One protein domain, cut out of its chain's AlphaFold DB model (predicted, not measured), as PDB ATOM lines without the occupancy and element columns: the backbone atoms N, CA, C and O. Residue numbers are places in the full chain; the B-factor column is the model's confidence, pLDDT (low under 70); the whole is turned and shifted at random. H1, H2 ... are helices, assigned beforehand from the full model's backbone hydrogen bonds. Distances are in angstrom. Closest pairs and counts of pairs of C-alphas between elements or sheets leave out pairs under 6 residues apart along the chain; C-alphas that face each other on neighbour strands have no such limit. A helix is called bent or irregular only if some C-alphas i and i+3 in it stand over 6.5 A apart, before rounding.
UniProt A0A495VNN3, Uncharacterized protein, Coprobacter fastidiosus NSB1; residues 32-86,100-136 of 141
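Overview. This is residues 32 to 86 and 100 to 136 of the 141 residues of an uncharacterized protein of Coprobacter fastidiosus NSB1 (UniProt A0A495VNN3). One long, straight helix, H2, is crossed by arm H1b of the bent helix H1, while the small helix H4 packs on the last residues of H2 and bridges them to H3. H3 stays apart from H2. The printed part has 92 residues with four named helices, H1 to H4 in chain order, and no named strand: all helix. It is elongated, spanning 51 by 26 by 18 A, and only just compact, close to loose, with a radius of gyration of the C-alphas of 14.7 A.

Along the chain. Find C-alpha 62 at (31.537, -35.908, -26.756); from there H2, residues 62 to 84, runs 32.3 A. H1, residues 32 to 54, begins at C-alpha 32 (6.263, -38.098, -45.483); by its hydrogen bonds it was assigned as one helix, but it is bent, with C-alphas 41 and 44 7.0 A apart. Its arms are H1a, residues 32 to 41, 14.2 A, and H1b, residues 44 to 54, 15.6 A. H3, residues 102 to 116, is 20.9 A long. H4, residues 122 to 130, runs 12.7 A to C-alpha 130 at (5.536, -24.674, -58.904).

Arrangement. Helix packing is part aligned, part crossed, at shallow and steep tilts. Look at residues 68 to 76 of H2: these alone touch H1b, at a steep tilt of 52 degrees, closest at C-alphas 48 and 72, 5.7 A. H2 touches H4 with residues 79 to 83 alone, C-alphas 82 and 123 being closest at 5.9 A. H3 touches H4, closest at C-alphas 109 and 122, 6.7 A. Every O i to N i+4 pair is within hydrogen-bond range in H1a, H1b, H2 and H3; in H4, 4 of 5.

Size, cuts and confidence. Residues 87 to 99 are not printed; C-alphas 86 and 100 are 15.2 A apart across this cut. In this model, pLDDT is under 70 at residues 82, 85, 100 to 109 and 112 to 136.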
ATOM      1  N   MET A  32       5.229 -38.454 -46.453       81.19
ATOM      2  CA  MET A  32       6.263 -38.098 -45.483       81.19
ATOM      3  C   MET A  32       7.152 -39.284 -45.115       81.19
ATOM      4  O   MET A  32       8.338 -39.082 -44.889       81.19
ATOM      5  N   ASN A  33       6.645 -40.523 -45.129       79.31
ATOM      6  CA  ASN A  33       7.482 -41.699 -44.875       79.31
ATOM      7  C   ASN A  33       8.592 -41.835 -45.930       79.31
ATOM      8  O   ASN A  33       9.747 -42.063 -45.578       79.31
ATOM      9  N   TYR A  34       8.266 -41.620 -47.207       78.56
ATOM     10  CA  TYR A  34       9.269 -41.569 -48.272       78.56
ATOM     11  C   TYR A  34      10.305 -40.460 -48.015       78.56
ATOM     12  O   TYR A  34      11.504 -40.732 -47.989       78.56
ATOM     13  N   VAL A  35       9.848 -39.236 -47.727       77.56
ATOM     14  CA  VAL A  35      10.720 -38.078 -47.447       77.56
ATOM     15  C   VAL A  35      11.666 -38.346 -46.270       77.56
ATOM     16  O   VAL A  35      12.868 -38.104 -46.383       77.56
ATOM     17  N   TYR A  36      11.154 -38.883 -45.158       82.75
ATOM     18  CA  TYR A  36      11.954 -39.210 -43.975       82.75
ATOM     19  C   TYR A  36      13.071 -40.209 -44.288       82.75
ATOM     20  O   TYR A  36      14.201 -40.023 -43.830       82.75
ATOM     21  N   GLN A  37      12.787 -41.256 -45.071       78.12
ATOM     22  CA  GLN A  37      13.809 -42.234 -45.453       78.12
ATOM     23  C   GLN A  37      14.891 -41.599 -46.330       78.12
ATOM     24  O   GLN A  37      16.075 -41.843 -46.100       78.12
ATOM     25  N   THR A  38      14.516 -40.737 -47.278       80.25
ATOM     26  CA  THR A  38      15.492 -40.027 -48.114       80.25
ATOM     27  C   THR A  38      16.376 -39.090 -47.288       80.25
ATOM     28  O   THR A  38      17.597 -39.123 -47.431       80.25
ATOM     29  N   ILE A  39      15.806 -38.316 -46.355       81.19
ATOM     30  CA  ILE A  39      16.582 -37.450 -45.448       81.19
ATOM     31  C   ILE A  39      17.585 -38.272 -44.639       81.19
ATOM     32  O   ILE A  39      18.769 -37.929 -44.580       81.19
ATOM     33  N   LYS A  40      17.117 -39.364 -44.027       81.94
ATOM     34  CA  LYS A  40      17.944 -40.241 -43.198       81.94
ATOM     35  C   LYS A  40      19.121 -40.817 -43.985       81.94
ATOM     36  O   LYS A  40      20.236 -40.847 -43.470       81.94
ATOM     37  N   ASN A  41      18.868 -41.272 -45.208       81.19
ATOM     38  CA  ASN A  41      19.864 -41.970 -46.012       81.19
ATOM     39  C   ASN A  41      20.853 -41.016 -46.692       81.19
ATOM     40  O   ASN A  41      22.016 -41.375 -46.857       81.19
ATOM     41  N   GLU A  42      20.420 -39.812 -47.077       80.31
ATOM     42  CA  GLU A  42      21.213 -38.955 -47.968       80.31
ATOM     43  C   GLU A  42      21.574 -37.576 -47.420       80.31
ATOM     44  O   GLU A  42      22.593 -37.013 -47.828       80.31
ATOM     45  N   LEU A  43      20.740 -36.997 -46.557       80.88
ATOM     46  CA  LEU A  43      20.896 -35.609 -46.123       80.88
ATOM     47  C   LEU A  43      21.554 -35.525 -44.748       80.88
ATOM     48  O   LEU A  43      22.509 -34.773 -44.578       80.88
ATOM     49  N   TYR A  44      21.100 -36.334 -43.790       86.06
ATOM     50  CA  TYR A  44      21.512 -36.228 -42.389       86.06
ATOM     51  C   TYR A  44      23.036 -36.320 -42.213       86.06
ATOM     52  O   TYR A  44      23.667 -35.418 -41.666       86.06
ATOM     53  N   SER A  45      23.649 -37.390 -42.735       85.81
ATOM     54  CA  SER A  45      25.103 -37.603 -42.643       85.81
ATOM     55  C   SER A  45      25.894 -36.495 -43.346       85.81
ATOM     56  O   SER A  45      26.918 -36.029 -42.842       85.81
ATOM     57  N   HIS A  46      25.393 -36.024 -44.492       84.69
ATOM     58  CA  HIS A  46      26.026 -34.945 -45.237       84.69
ATOM     59  C   HIS A  46      26.032 -33.634 -44.440       84.69
ATOM     60  O   HIS A  46      27.072 -32.987 -44.342       84.69
ATOM     61  N   LEU A  47      24.895 -33.271 -43.835       83.56
ATOM     62  CA  LEU A  47      24.761 -32.066 -43.016       83.56
ATOM     63  C   LEU A  47      25.653 -32.116 -41.779       83.56
ATOM     64  O   LEU A  47      26.416 -31.178 -41.545       83.56
ATOM     65  N   ALA A  48      25.620 -33.231 -41.047       86.38
ATOM     66  CA  ALA A  48      26.463 -33.432 -39.875       86.38
ATOM     67  C   ALA A  48      27.955 -33.287 -40.215       86.38
ATOM     68  O   ALA A  48      28.691 -32.588 -39.516       86.38
ATOM     69  N   THR A  49      28.393 -33.895 -41.322       86.62
ATOM     70  CA  THR A  49      29.796 -33.857 -41.764       86.62
ATOM     71  C   THR A  49      30.215 -32.444 -42.170       86.62
ATOM     72  O   THR A  49      31.199 -31.925 -41.646       86.62
ATOM     73  N   LYS A  50      29.436 -31.773 -43.031       85.25
ATOM     74  CA  LYS A  50      29.735 -30.398 -43.468       85.25
ATOM     75  C   LYS A  50      29.777 -29.413 -42.305       85.25
ATOM     76  O   LYS A  50      30.631 -28.530 -42.279       85.25
ATOM     77  N   TYR A  51      28.842 -29.523 -41.365       85.94
ATOM     78  CA  TYR A  51      28.807 -28.640 -40.207       85.94
ATOM     79  C   TYR A  51      30.022 -28.850 -39.301       85.94
ATOM     80  O   TYR A  51      30.621 -27.872 -38.846       85.94
ATOM     81  N   ALA A  52      30.424 -30.107 -39.089       86.81
ATOM     82  CA  ALA A  52      31.629 -30.431 -38.337       86.81
ATOM     83  C   ALA A  52      32.888 -29.840 -38.994       86.81
ATOM     84  O   ALA A  52      33.679 -29.187 -38.314       86.81
ATOM     85  N   GLU A  53      33.032 -29.996 -40.314       87.69
ATOM     86  CA  GLU A  53      34.147 -29.444 -41.093       87.69
ATOM     87  C   GLU A  53      34.203 -27.912 -41.019       87.69
ATOM     88  O   GLU A  53      35.249 -27.342 -40.713       87.69
ATOM     89  N   GLN A  54      33.073 -27.233 -41.240       87.56
ATOM     90  CA  GLN A  54      33.008 -25.765 -41.235       87.56
ATOM     91  C   GLN A  54      33.351 -25.151 -39.875       87.56
ATOM     92  O   GLN A  54      33.921 -24.064 -39.825       87.56
ATOM     93  N   ASN A  55      33.009 -25.835 -38.783       88.44
ATOM     94  CA  ASN A  55      33.216 -25.339 -37.423       88.44
ATOM     95  C   ASN A  55      34.439 -25.967 -36.737       88.44
ATOM     96  O   ASN A  55      34.642 -25.759 -35.544       88.44
ATOM     97  N   SER A  56      35.262 -26.726 -37.475       90.69
ATOM     98  CA  SER A  56      36.442 -27.426 -36.943       90.69
ATOM     99  C   SER A  56      36.129 -28.301 -35.714       90.69
ATOM    100  O   SER A  56      36.921 -28.393 -34.774       90.69
ATOM    101  N   LEU A  57      34.955 -28.941 -35.703       90.06
ATOM    102  CA  LEU A  57      34.494 -29.779 -34.598       90.06
ATOM    103  C   LEU A  57      35.023 -31.207 -34.753       90.06
ATOM    104  O   LEU A  57      34.875 -31.847 -35.792       90.06
ATOM    105  N   SER A  58      35.627 -31.732 -33.688       85.12
ATOM    106  CA  SER A  58      36.121 -33.111 -33.657       85.12
ATOM    107  C   SER A  58      35.017 -34.107 -33.304       85.12
ATOM    108  O   SER A  58      34.385 -33.976 -32.259       85.12
ATOM    109  N   ILE A  59      34.889 -35.168 -34.102       80.56
ATOM    110  CA  ILE A  59      34.017 -36.326 -33.837       80.56
ATOM    111  C   ILE A  59      34.496 -37.223 -32.683       80.56
ATOM    112  O   ILE A  59      33.791 -38.149 -32.305       80.56
ATOM    113  N   ASN A  60      35.680 -36.962 -32.117       85.25
ATOM    114  CA  ASN A  60      36.225 -37.715 -30.982       85.25
ATOM    115  C   ASN A  60      35.933 -37.042 -29.629       85.25
ATOM    116  O   ASN A  60      36.309 -37.568 -28.585       85.25
ATOM    117  N   ASN A  61      35.295 -35.868 -29.636       91.50
ATOM    118  CA  ASN A  61      34.918 -35.138 -28.431       91.50
ATOM    119  C   ASN A  61      33.395 -35.198 -28.242       91.50
ATOM    120  O   ASN A  61      32.646 -34.722 -29.092       91.50
ATOM    121  N   GLN A  62      32.951 -35.728 -27.099       89.44
ATOM    122  CA  GLN A  62      31.537 -35.908 -26.756       89.44
ATOM    123  C   GLN A  62      30.707 -34.616 -26.882       89.44
ATOM    124  O   GLN A  62      29.613 -34.643 -27.437       89.44
ATOM    125  N   GLN A  63      31.238 -33.476 -26.428       91.62
ATOM    126  CA  GLN A  63      30.542 -32.185 -26.495       91.62
ATOM    127  C   GLN A  63      30.376 -31.715 -27.943       91.62
ATOM    128  O   GLN A  63      29.318 -31.225 -28.328       91.62
ATOM    129  N   ASN A  64      31.396 -31.916 -28.777       90.94
ATOM    130  CA  ASN A  64      31.326 -31.576 -30.196       90.94
ATOM    131  C   ASN A  64      30.312 -32.454 -30.937       90.94
ATOM    132  O   ASN A  64      29.569 -31.945 -31.772       90.94
ATOM    133  N   ILE A  65      30.249 -33.751 -30.614       90.06
ATOM    134  CA  ILE A  65      29.252 -34.671 -31.179       90.06
ATOM    135  C   ILE A  65      27.838 -34.180 -30.856       90.06
ATOM    136  O   ILE A  65      26.982 -34.160 -31.739       90.06
ATOM    137  N   GLU A  66      27.587 -33.755 -29.616       92.75
ATOM    138  CA  GLU A  66      26.284 -33.221 -29.210       92.75
ATOM    139  C   GLU A  66      25.930 -31.922 -29.942       92.75
ATOM    140  O   GLU A  66      24.795 -31.778 -30.395       92.75
ATOM    141  N   ILE A  67      26.892 -31.012 -30.126       90.00
ATOM    142  CA  ILE A  67      26.693 -29.766 -30.884       90.00
ATOM    143  C   ILE A  67      26.339 -30.069 -32.347       90.00
ATOM    144  O   ILE A  67      25.356 -29.534 -32.860       90.00
ATOM    145  N   ILE A  68      27.097 -30.957 -33.003       88.62
ATOM    146  CA  ILE A  68      26.842 -31.374 -34.392       88.62
ATOM    147  C   ILE A  68      25.458 -32.009 -34.504       88.62
ATOM    148  O   ILE A  68      24.685 -31.653 -35.394       88.62
ATOM    149  N   ARG A  69      25.137 -32.940 -33.600       89.62
ATOM    150  CA  ARG A  69      23.853 -33.635 -33.594       89.62
ATOM    151  C   ARG A  69      22.703 -32.652 -33.439       89.62
ATOM    152  O   ARG A  69      21.799 -32.680 -34.259       89.62
ATOM    153  N   LYS A  70      22.763 -31.767 -32.442       90.38
ATOM    154  CA  LYS A  70      21.694 -30.803 -32.175       90.38
ATOM    155  C   LYS A  70      21.444 -29.894 -33.375       90.38
ATOM    156  O   LYS A  70      20.311 -29.773 -33.813       90.38
ATOM    157  N   TRP A  71      22.502 -29.318 -33.948       89.31
ATOM    158  CA  TRP A  71      22.365 -28.472 -35.134       89.31
ATOM    159  C   TRP A  71      21.788 -29.241 -36.334       89.31
ATOM    160  O   TRP A  71      20.956 -28.710 -37.072       89.31
ATOM    161  N   THR A  72      22.209 -30.496 -36.524       86.00
ATOM    162  CA  THR A  72      21.715 -31.348 -37.617       86.00
ATOM    163  C   THR A  72      20.241 -31.696 -37.423       86.00
ATOM    164  O   THR A  72      19.473 -31.587 -38.375       86.00
ATOM    165  N   ASP A  73      19.848 -32.073 -36.204       86.75
ATOM    166  CA  ASP A  73      18.464 -32.377 -35.831       86.75
ATOM    167  C   ASP A  73      17.564 -31.145 -36.049       86.75
ATOM    168  O   ASP A  73      16.534 -31.262 -36.709       86.75
ATOM    169  N   ASP A  74      17.989 -29.960 -35.591       84.06
ATOM    170  CA  ASP A  74      17.253 -28.699 -35.769       84.06
ATOM    171  C   ASP A  74      17.075 -28.358 -37.266       84.06
ATOM    172  O   ASP A  74      15.969 -28.065 -37.720       84.06
ATOM    173  N   SER A  75      18.144 -28.478 -38.062       78.88
ATOM    174  CA  SER A  75      18.113 -28.191 -39.508       78.88
ATOM    175  C   SER A  75      17.240 -29.180 -40.289       78.88
ATOM    176  O   SER A  75      16.555 -28.819 -41.247       78.88
ATOM    177  N   VAL A  76      17.267 -30.458 -39.901       83.69
ATOM    178  CA  VAL A  76      16.428 -31.502 -40.497       83.69
ATOM    179  C   VAL A  76      14.964 -31.296 -40.123       83.69
ATOM    180  O   VAL A  76      14.095 -31.474 -40.976       83.69
ATOM    181  N   GLN A  77      14.683 -30.897 -38.884       81.75
ATOM    182  CA  GLN A  77      13.329 -30.606 -38.432       81.75
ATOM    183  C   GLN A  77      12.714 -29.440 -39.216       81.75
ATOM    184  O   GLN A  77      11.609 -29.591 -39.733       81.75
ATOM    185  N   GLU A  78      13.446 -28.336 -39.396       75.75
ATOM    186  CA  GLU A  78      13.011 -27.208 -40.235       75.75
ATOM    187  C   GLU A  78      12.703 -27.668 -41.672       75.75
ATOM    188  O   GLU A  78      11.652 -27.362 -42.236       75.75
ATOM    189  N   PHE A  79      13.568 -28.510 -42.243       76.00
ATOM    190  CA  PHE A  79      13.367 -29.086 -43.572       76.00
ATOM    191  C   PHE A  79      12.104 -29.964 -43.670       76.00
ATOM    192  O   PHE A  79      11.370 -29.913 -44.661       76.00
ATOM    193  N   ILE A  80      11.839 -30.791 -42.655       79.50
ATOM    194  CA  ILE A  80      10.646 -31.646 -42.583       79.50
ATOM    195  C   ILE A  80       9.382 -30.798 -42.471       79.50
ATOM    196  O   ILE A  80       8.406 -31.081 -43.167       79.50
ATOM    197  N   GLU A  81       9.387 -29.786 -41.603       76.75
ATOM    198  CA  GLU A  81       8.257 -28.878 -41.404       76.75
ATOM    199  C   GLU A  81       7.903 -28.171 -42.714       76.75
ATOM    200  O   GLU A  81       6.745 -28.216 -43.153       76.75
ATOM    201  N   ASP A  82       8.914 -27.669 -43.417       69.69
ATOM    202  CA  ASP A  82       8.770 -27.058 -44.729       69.69
ATOM    203  C   ASP A  82       8.132 -27.998 -45.757       69.69
ATOM    204  O   ASP A  82       7.149 -27.628 -46.408       69.69
ATOM    205  N   ILE A  83       8.641 -29.229 -45.895       73.31
ATOM    206  CA  ILE A  83       8.077 -30.207 -46.838       73.31
ATOM    207  C   ILE A  83       6.667 -30.631 -46.431       73.31
ATOM    208  O   ILE A  83       5.793 -30.754 -47.290       73.31
ATOM    209  N   SER A  84       6.406 -30.819 -45.139       72.56
ATOM    210  CA  SER A  84       5.092 -31.244 -44.647       72.56
ATOM    211  C   SER A  84       3.991 -30.223 -44.947       72.56
ATOM    212  O   SER A  84       2.835 -30.590 -45.167       72.56
ATOM    213  N   SER A  85       4.353 -28.939 -45.021       69.81
ATOM    214  CA  SER A  85       3.432 -27.859 -45.374       69.81
ATOM    215  C   SER A  85       3.069 -27.835 -46.868       69.81
ATOM    216  O   SER A  85       2.138 -27.129 -47.277       69.81
ATOM    217  N   MET A  86       3.770 -28.610 -47.705       70.00
ATOM    218  CA  MET A  86       3.568 -28.603 -49.148       70.00
ATOM    219  C   MET A  86       2.234 -29.229 -49.531       70.00
ATOM    220  O   MET A  86       1.923 -30.388 -49.247       70.00
ATOM    221  N   THR A 100       5.122 -36.119 -63.032       57.06
ATOM    222  CA  THR A 100       6.337 -35.927 -62.213       57.06
ATOM    223  C   THR A 100       6.245 -36.732 -60.920       57.06
ATOM    224  O   THR A 100       5.212 -36.680 -60.245       57.06
ATOM    225  N   SER A 101       7.307 -37.455 -60.559       64.12
ATOM    226  CA  SER A 101       7.370 -38.213 -59.302       64.12
ATOM    227  C   SER A 101       7.712 -37.315 -58.104       64.12
ATOM    228  O   SER A 101       8.234 -36.209 -58.261       64.12
ATOM    229  N   LEU A 102       7.376 -37.747 -56.882       66.00
ATOM    230  CA  LEU A 102       7.899 -37.110 -55.669       66.00
ATOM    231  C   LEU A 102       9.418 -37.284 -55.613       66.00
ATOM    232  O   LEU A 102      10.109 -36.338 -55.266       66.00
ATOM    233  N   GLU A 103       9.920 -38.451 -56.014       65.81
ATOM    234  CA  GLU A 103      11.348 -38.779 -56.075       65.81
ATOM    235  C   GLU A 103      12.168 -37.743 -56.850       65.81
ATOM    236  O   GLU A 103      13.079 -37.142 -56.289       65.81
ATOM    237  N   GLU A 104      11.807 -37.452 -58.104       65.88
ATOM    238  CA  GLU A 104      12.514 -36.463 -58.934       65.88
ATOM    239  C   GLU A 104      12.574 -35.086 -58.260       65.88
ATOM    240  O   GLU A 104      13.564 -34.359 -58.370       65.88
ATOM    241  N   ARG A 105      11.511 -34.722 -57.536       66.81
ATOM    242  CA  ARG A 105      11.406 -33.425 -56.864       66.81
ATOM    243  C   ARG A 105      12.183 -33.388 -55.555       66.81
ATOM    244  O   ARG A 105      12.886 -32.410 -55.310       66.81
ATOM    245  N   VAL A 106      12.096 -34.443 -54.750       68.00
ATOM    246  CA  VAL A 106      12.881 -34.595 -53.523       68.00
ATOM    247  C   VAL A 106      14.361 -34.586 -53.874       68.00
ATOM    248  O   VAL A 106      15.085 -33.786 -53.298       68.00
ATOM    249  N   ASN A 107      14.804 -35.343 -54.880       67.56
ATOM    250  CA  ASN A 107      16.208 -35.385 -55.297       67.56
ATOM    251  C   ASN A 107      16.746 -33.996 -55.654       67.56
ATOM    252  O   ASN A 107      17.792 -33.589 -55.149       67.56
ATOM    253  N   LYS A 108      15.999 -33.218 -56.446       67.50
ATOM    254  CA  LYS A 108      16.393 -31.848 -56.801       67.50
ATOM    255  C   LYS A 108      16.512 -30.955 -55.565       67.50
ATOM    256  O   LYS A 108      17.487 -30.226 -55.425       67.50
ATOM    257  N   VAL A 109      15.557 -31.021 -54.639       65.75
ATOM    258  CA  VAL A 109      15.615 -30.239 -53.392       65.75
ATOM    259  C   VAL A 109      16.747 -30.689 -52.481       65.75
ATOM    260  O   VAL A 109      17.420 -29.838 -51.906       65.75
ATOM    261  N   MET A 110      17.024 -31.990 -52.408       70.75
ATOM    262  CA  MET A 110      18.172 -32.528 -51.682       70.75
ATOM    263  C   MET A 110      19.491 -32.023 -52.274       70.75
ATOM    264  O   MET A 110      20.382 -31.639 -51.522       70.75
ATOM    265  N   GLU A 111      19.631 -31.966 -53.601       70.88
ATOM    266  CA  GLU A 111      20.820 -31.398 -54.253       70.88
ATOM    267  C   GLU A 111      21.045 -29.925 -53.897       70.88
ATOM    268  O   GLU A 111      22.186 -29.522 -53.666       70.88
ATOM    269  N   TYR A 112      19.980 -29.121 -53.840       64.62
ATOM    270  CA  TYR A 112      20.081 -27.716 -53.439       64.62
ATOM    271  C   TYR A 112      20.336 -27.561 -51.937       64.62
ATOM    272  O   TYR A 112      21.215 -26.790 -51.559       64.62
ATOM    273  N   ALA A 113      19.669 -28.341 -51.085       64.38
ATOM    274  CA  ALA A 113      19.904 -28.342 -49.641       64.38
ATOM    275  C   ALA A 113      21.360 -28.709 -49.299       64.38
ATOM    276  O   ALA A 113      21.978 -28.079 -48.444       64.38
ATOM    277  N   LYS A 114      21.960 -29.656 -50.035       68.38
ATOM    278  CA  LYS A 114      23.390 -30.001 -49.921       68.38
ATOM    279  C   LYS A 114      24.322 -28.831 -50.300       68.38
ATOM    280  O   LYS A 114      25.468 -28.789 -49.839       68.38
ATOM    281  N   LYS A 115      23.873 -27.879 -51.129       68.19
ATOM    282  CA  LYS A 115      24.662 -26.720 -51.593       68.19
ATOM    283  C   LYS A 115      24.511 -25.491 -50.688       68.19
ATOM    284  O   LYS A 115      25.532 -24.999 -50.215       68.19
ATOM    285  N   ASP A 116      23.277 -25.076 -50.399       57.19
ATOM    286  CA  ASP A 116      22.937 -23.702 -49.979       57.19
ATOM    287  C   ASP A 116      22.143 -23.604 -48.663       57.19
ATOM    288  O   ASP A 116      21.387 -22.654 -48.465       57.19
ATOM    289  N   MET A 117      22.302 -24.536 -47.716       57.75
ATOM    290  CA  MET A 117      21.590 -24.505 -46.419       57.75
ATOM    291  C   MET A 117      21.948 -23.315 -45.486       57.75
ATOM    292  O   MET A 117      21.905 -23.442 -44.267       57.75
ATOM    293  N   LYS A 118      22.321 -22.152 -46.034       47.06
ATOM    294  CA  LYS A 118      22.591 -20.924 -45.285       47.06
ATOM    295  C   LYS A 118      21.630 -19.757 -45.521       47.06
ATOM    296  O   LYS A 118      21.616 -18.912 -44.643       47.06
ATOM    297  N   ASP A 119      20.798 -19.705 -46.571       44.72
ATOM    298  CA  ASP A 119      20.009 -18.470 -46.814       44.72
ATOM    299  C   ASP A 119      18.574 -18.626 -47.355       44.72
ATOM    300  O   ASP A 119      17.840 -17.640 -47.413       44.72
ATOM    301  N   THR A 120      18.108 -19.821 -47.739       49.72
ATOM    302  CA  THR A 120      16.730 -19.978 -48.249       49.72
ATOM    303  C   THR A 120      16.085 -21.303 -47.849       49.72
ATOM    304  O   THR A 120      16.659 -22.376 -48.020       49.72
ATOM    305  N   THR A 121      14.848 -21.218 -47.349       52.91
ATOM    306  CA  THR A 121      14.005 -22.375 -47.004       52.91
ATOM    307  C   THR A 121      13.846 -23.333 -48.201       52.91
ATOM    308  O   THR A 121      13.682 -22.871 -49.341       52.91
ATOM    309  N   PRO A 122      13.833 -24.660 -48.006       53.53
ATOM    310  CA  PRO A 122      13.432 -25.636 -49.027       53.53
ATOM    311  C   PRO A 122      12.129 -25.274 -49.767       53.53
ATOM    312  O   PRO A 122      12.006 -25.495 -50.977       53.53
ATOM    313  N   LEU A 123      11.178 -24.634 -49.072       50.16
ATOM    314  CA  LEU A 123       9.947 -24.074 -49.644       50.16
ATOM    315  C   LEU A 123      10.189 -23.009 -50.727       50.16
ATOM    316  O   LEU A 123       9.478 -22.998 -51.736       50.16
ATOM    317  N   SER A 124      11.173 -22.118 -50.559       50.62
ATOM    318  CA  SER A 124      11.518 -21.100 -51.571       50.62
ATOM    319  C   SER A 124      11.949 -21.735 -52.893       50.62
ATOM    320  O   SER A 124      11.484 -21.316 -53.953       50.62
ATOM    321  N   TYR A 125      12.763 -22.791 -52.840       48.78
ATOM    322  CA  TYR A 125      13.190 -23.528 -54.033       48.78
ATOM    323  C   TYR A 125      12.022 -24.267 -54.704       48.78
ATOM    324  O   TYR A 125      11.944 -24.329 -55.933       48.78
ATOM    325  N   TYR A 126      11.058 -24.757 -53.919       46.88
ATOM    326  CA  TYR A 126       9.829 -25.362 -54.442       46.88
ATOM    327  C   TYR A 126       8.881 -24.352 -55.098       46.88
ATOM    328  O   TYR A 126       8.282 -24.670 -56.126       46.88
ATOM    329  N   LYS A 127       8.753 -23.131 -54.555       46.38
ATOM    330  CA  LYS A 127       7.929 -22.059 -55.150       46.38
ATOM    331  C   LYS A 127       8.391 -21.695 -56.563       46.38
ATOM    332  O   LYS A 127       7.554 -21.460 -57.430       46.38
ATOM    333  N   VAL A 128       9.701 -21.705 -56.817       39.78
ATOM    334  CA  VAL A 128      10.272 -21.461 -58.157       39.78
ATOM    335  C   VAL A 128       9.874 -22.563 -59.152       39.78
ATOM    336  O   VAL A 128       9.665 -22.280 -60.326       39.78
ATOM    337  N   LEU A 129       9.694 -23.804 -58.691       39.69
ATOM    338  CA  LEU A 129       9.343 -24.961 -59.527       39.69
ATOM    339  C   LEU A 129       7.829 -25.181 -59.687       39.69
ATOM    340  O   LEU A 129       7.407 -25.807 -60.655       39.69
ATOM    341  N   GLN A 130       7.001 -24.675 -58.764       43.00
ATOM    342  CA  GLN A 130       5.536 -24.674 -58.904       43.00
ATOM    343  C   GLN A 130       5.050 -23.806 -60.077       43.00
ATOM    344  O   GLN A 130       3.975 -24.071 -60.606       43.00
ATOM    345  N   ASN A 131       5.844 -22.815 -60.490       39.75
ATOM    346  CA  ASN A 131       5.507 -21.872 -61.560       39.75
ATOM    347  C   ASN A 131       6.110 -22.246 -62.929       39.75
ATOM    348  O   ASN A 131       6.026 -21.448 -63.861       39.75
ATOM    349  N   ASP A 132       6.726 -23.425 -63.077       39.81
ATOM    350  CA  ASP A 132       7.227 -23.873 -64.381       39.81
ATOM    351  C   ASP A 132       6.064 -24.367 -65.255       39.81
ATOM    352  O   ASP A 132       5.493 -25.439 -65.039       39.81
ATOM    353  N   GLU A 133       5.711 -23.583 -66.274       40.28
ATOM    354  CA  GLU A 133       4.614 -23.885 -67.194       40.28
ATOM    355  C   GLU A 133       4.812 -25.176 -68.003       40.28
ATOM    356  O   GLU A 133       3.840 -25.730 -68.514       40.28
ATOM    357  N   ARG A 134       6.032 -25.724 -68.096       43.84
ATOM    358  CA  ARG A 134       6.280 -27.038 -68.727       43.84
ATOM    359  C   ARG A 134       5.820 -28.203 -67.852       43.84
ATOM    360  O   ARG A 134       5.703 -29.328 -68.330       43.84
ATOM    361  N   VAL A 135       5.565 -27.918 -66.578       41.62
ATOM    362  CA  VAL A 135       5.039 -28.829 -65.561       41.62
ATOM    363  C   VAL A 135       3.525 -28.630 -65.390       41.62
ATOM    364  O   VAL A 135       2.876 -29.421 -64.703       41.62
ATOM    365  N   ASN A 136       2.928 -27.633 -66.064       36.09
ATOM    366  CA  ASN A 136       1.477 -27.532 -66.175       36.09
ATOM    367  C   ASN A 136       0.955 -28.738 -66.955       36.09
ATOM    368  O   ASN A 136       1.191 -28.904 -68.152       36.09
TER     369      ASN A 136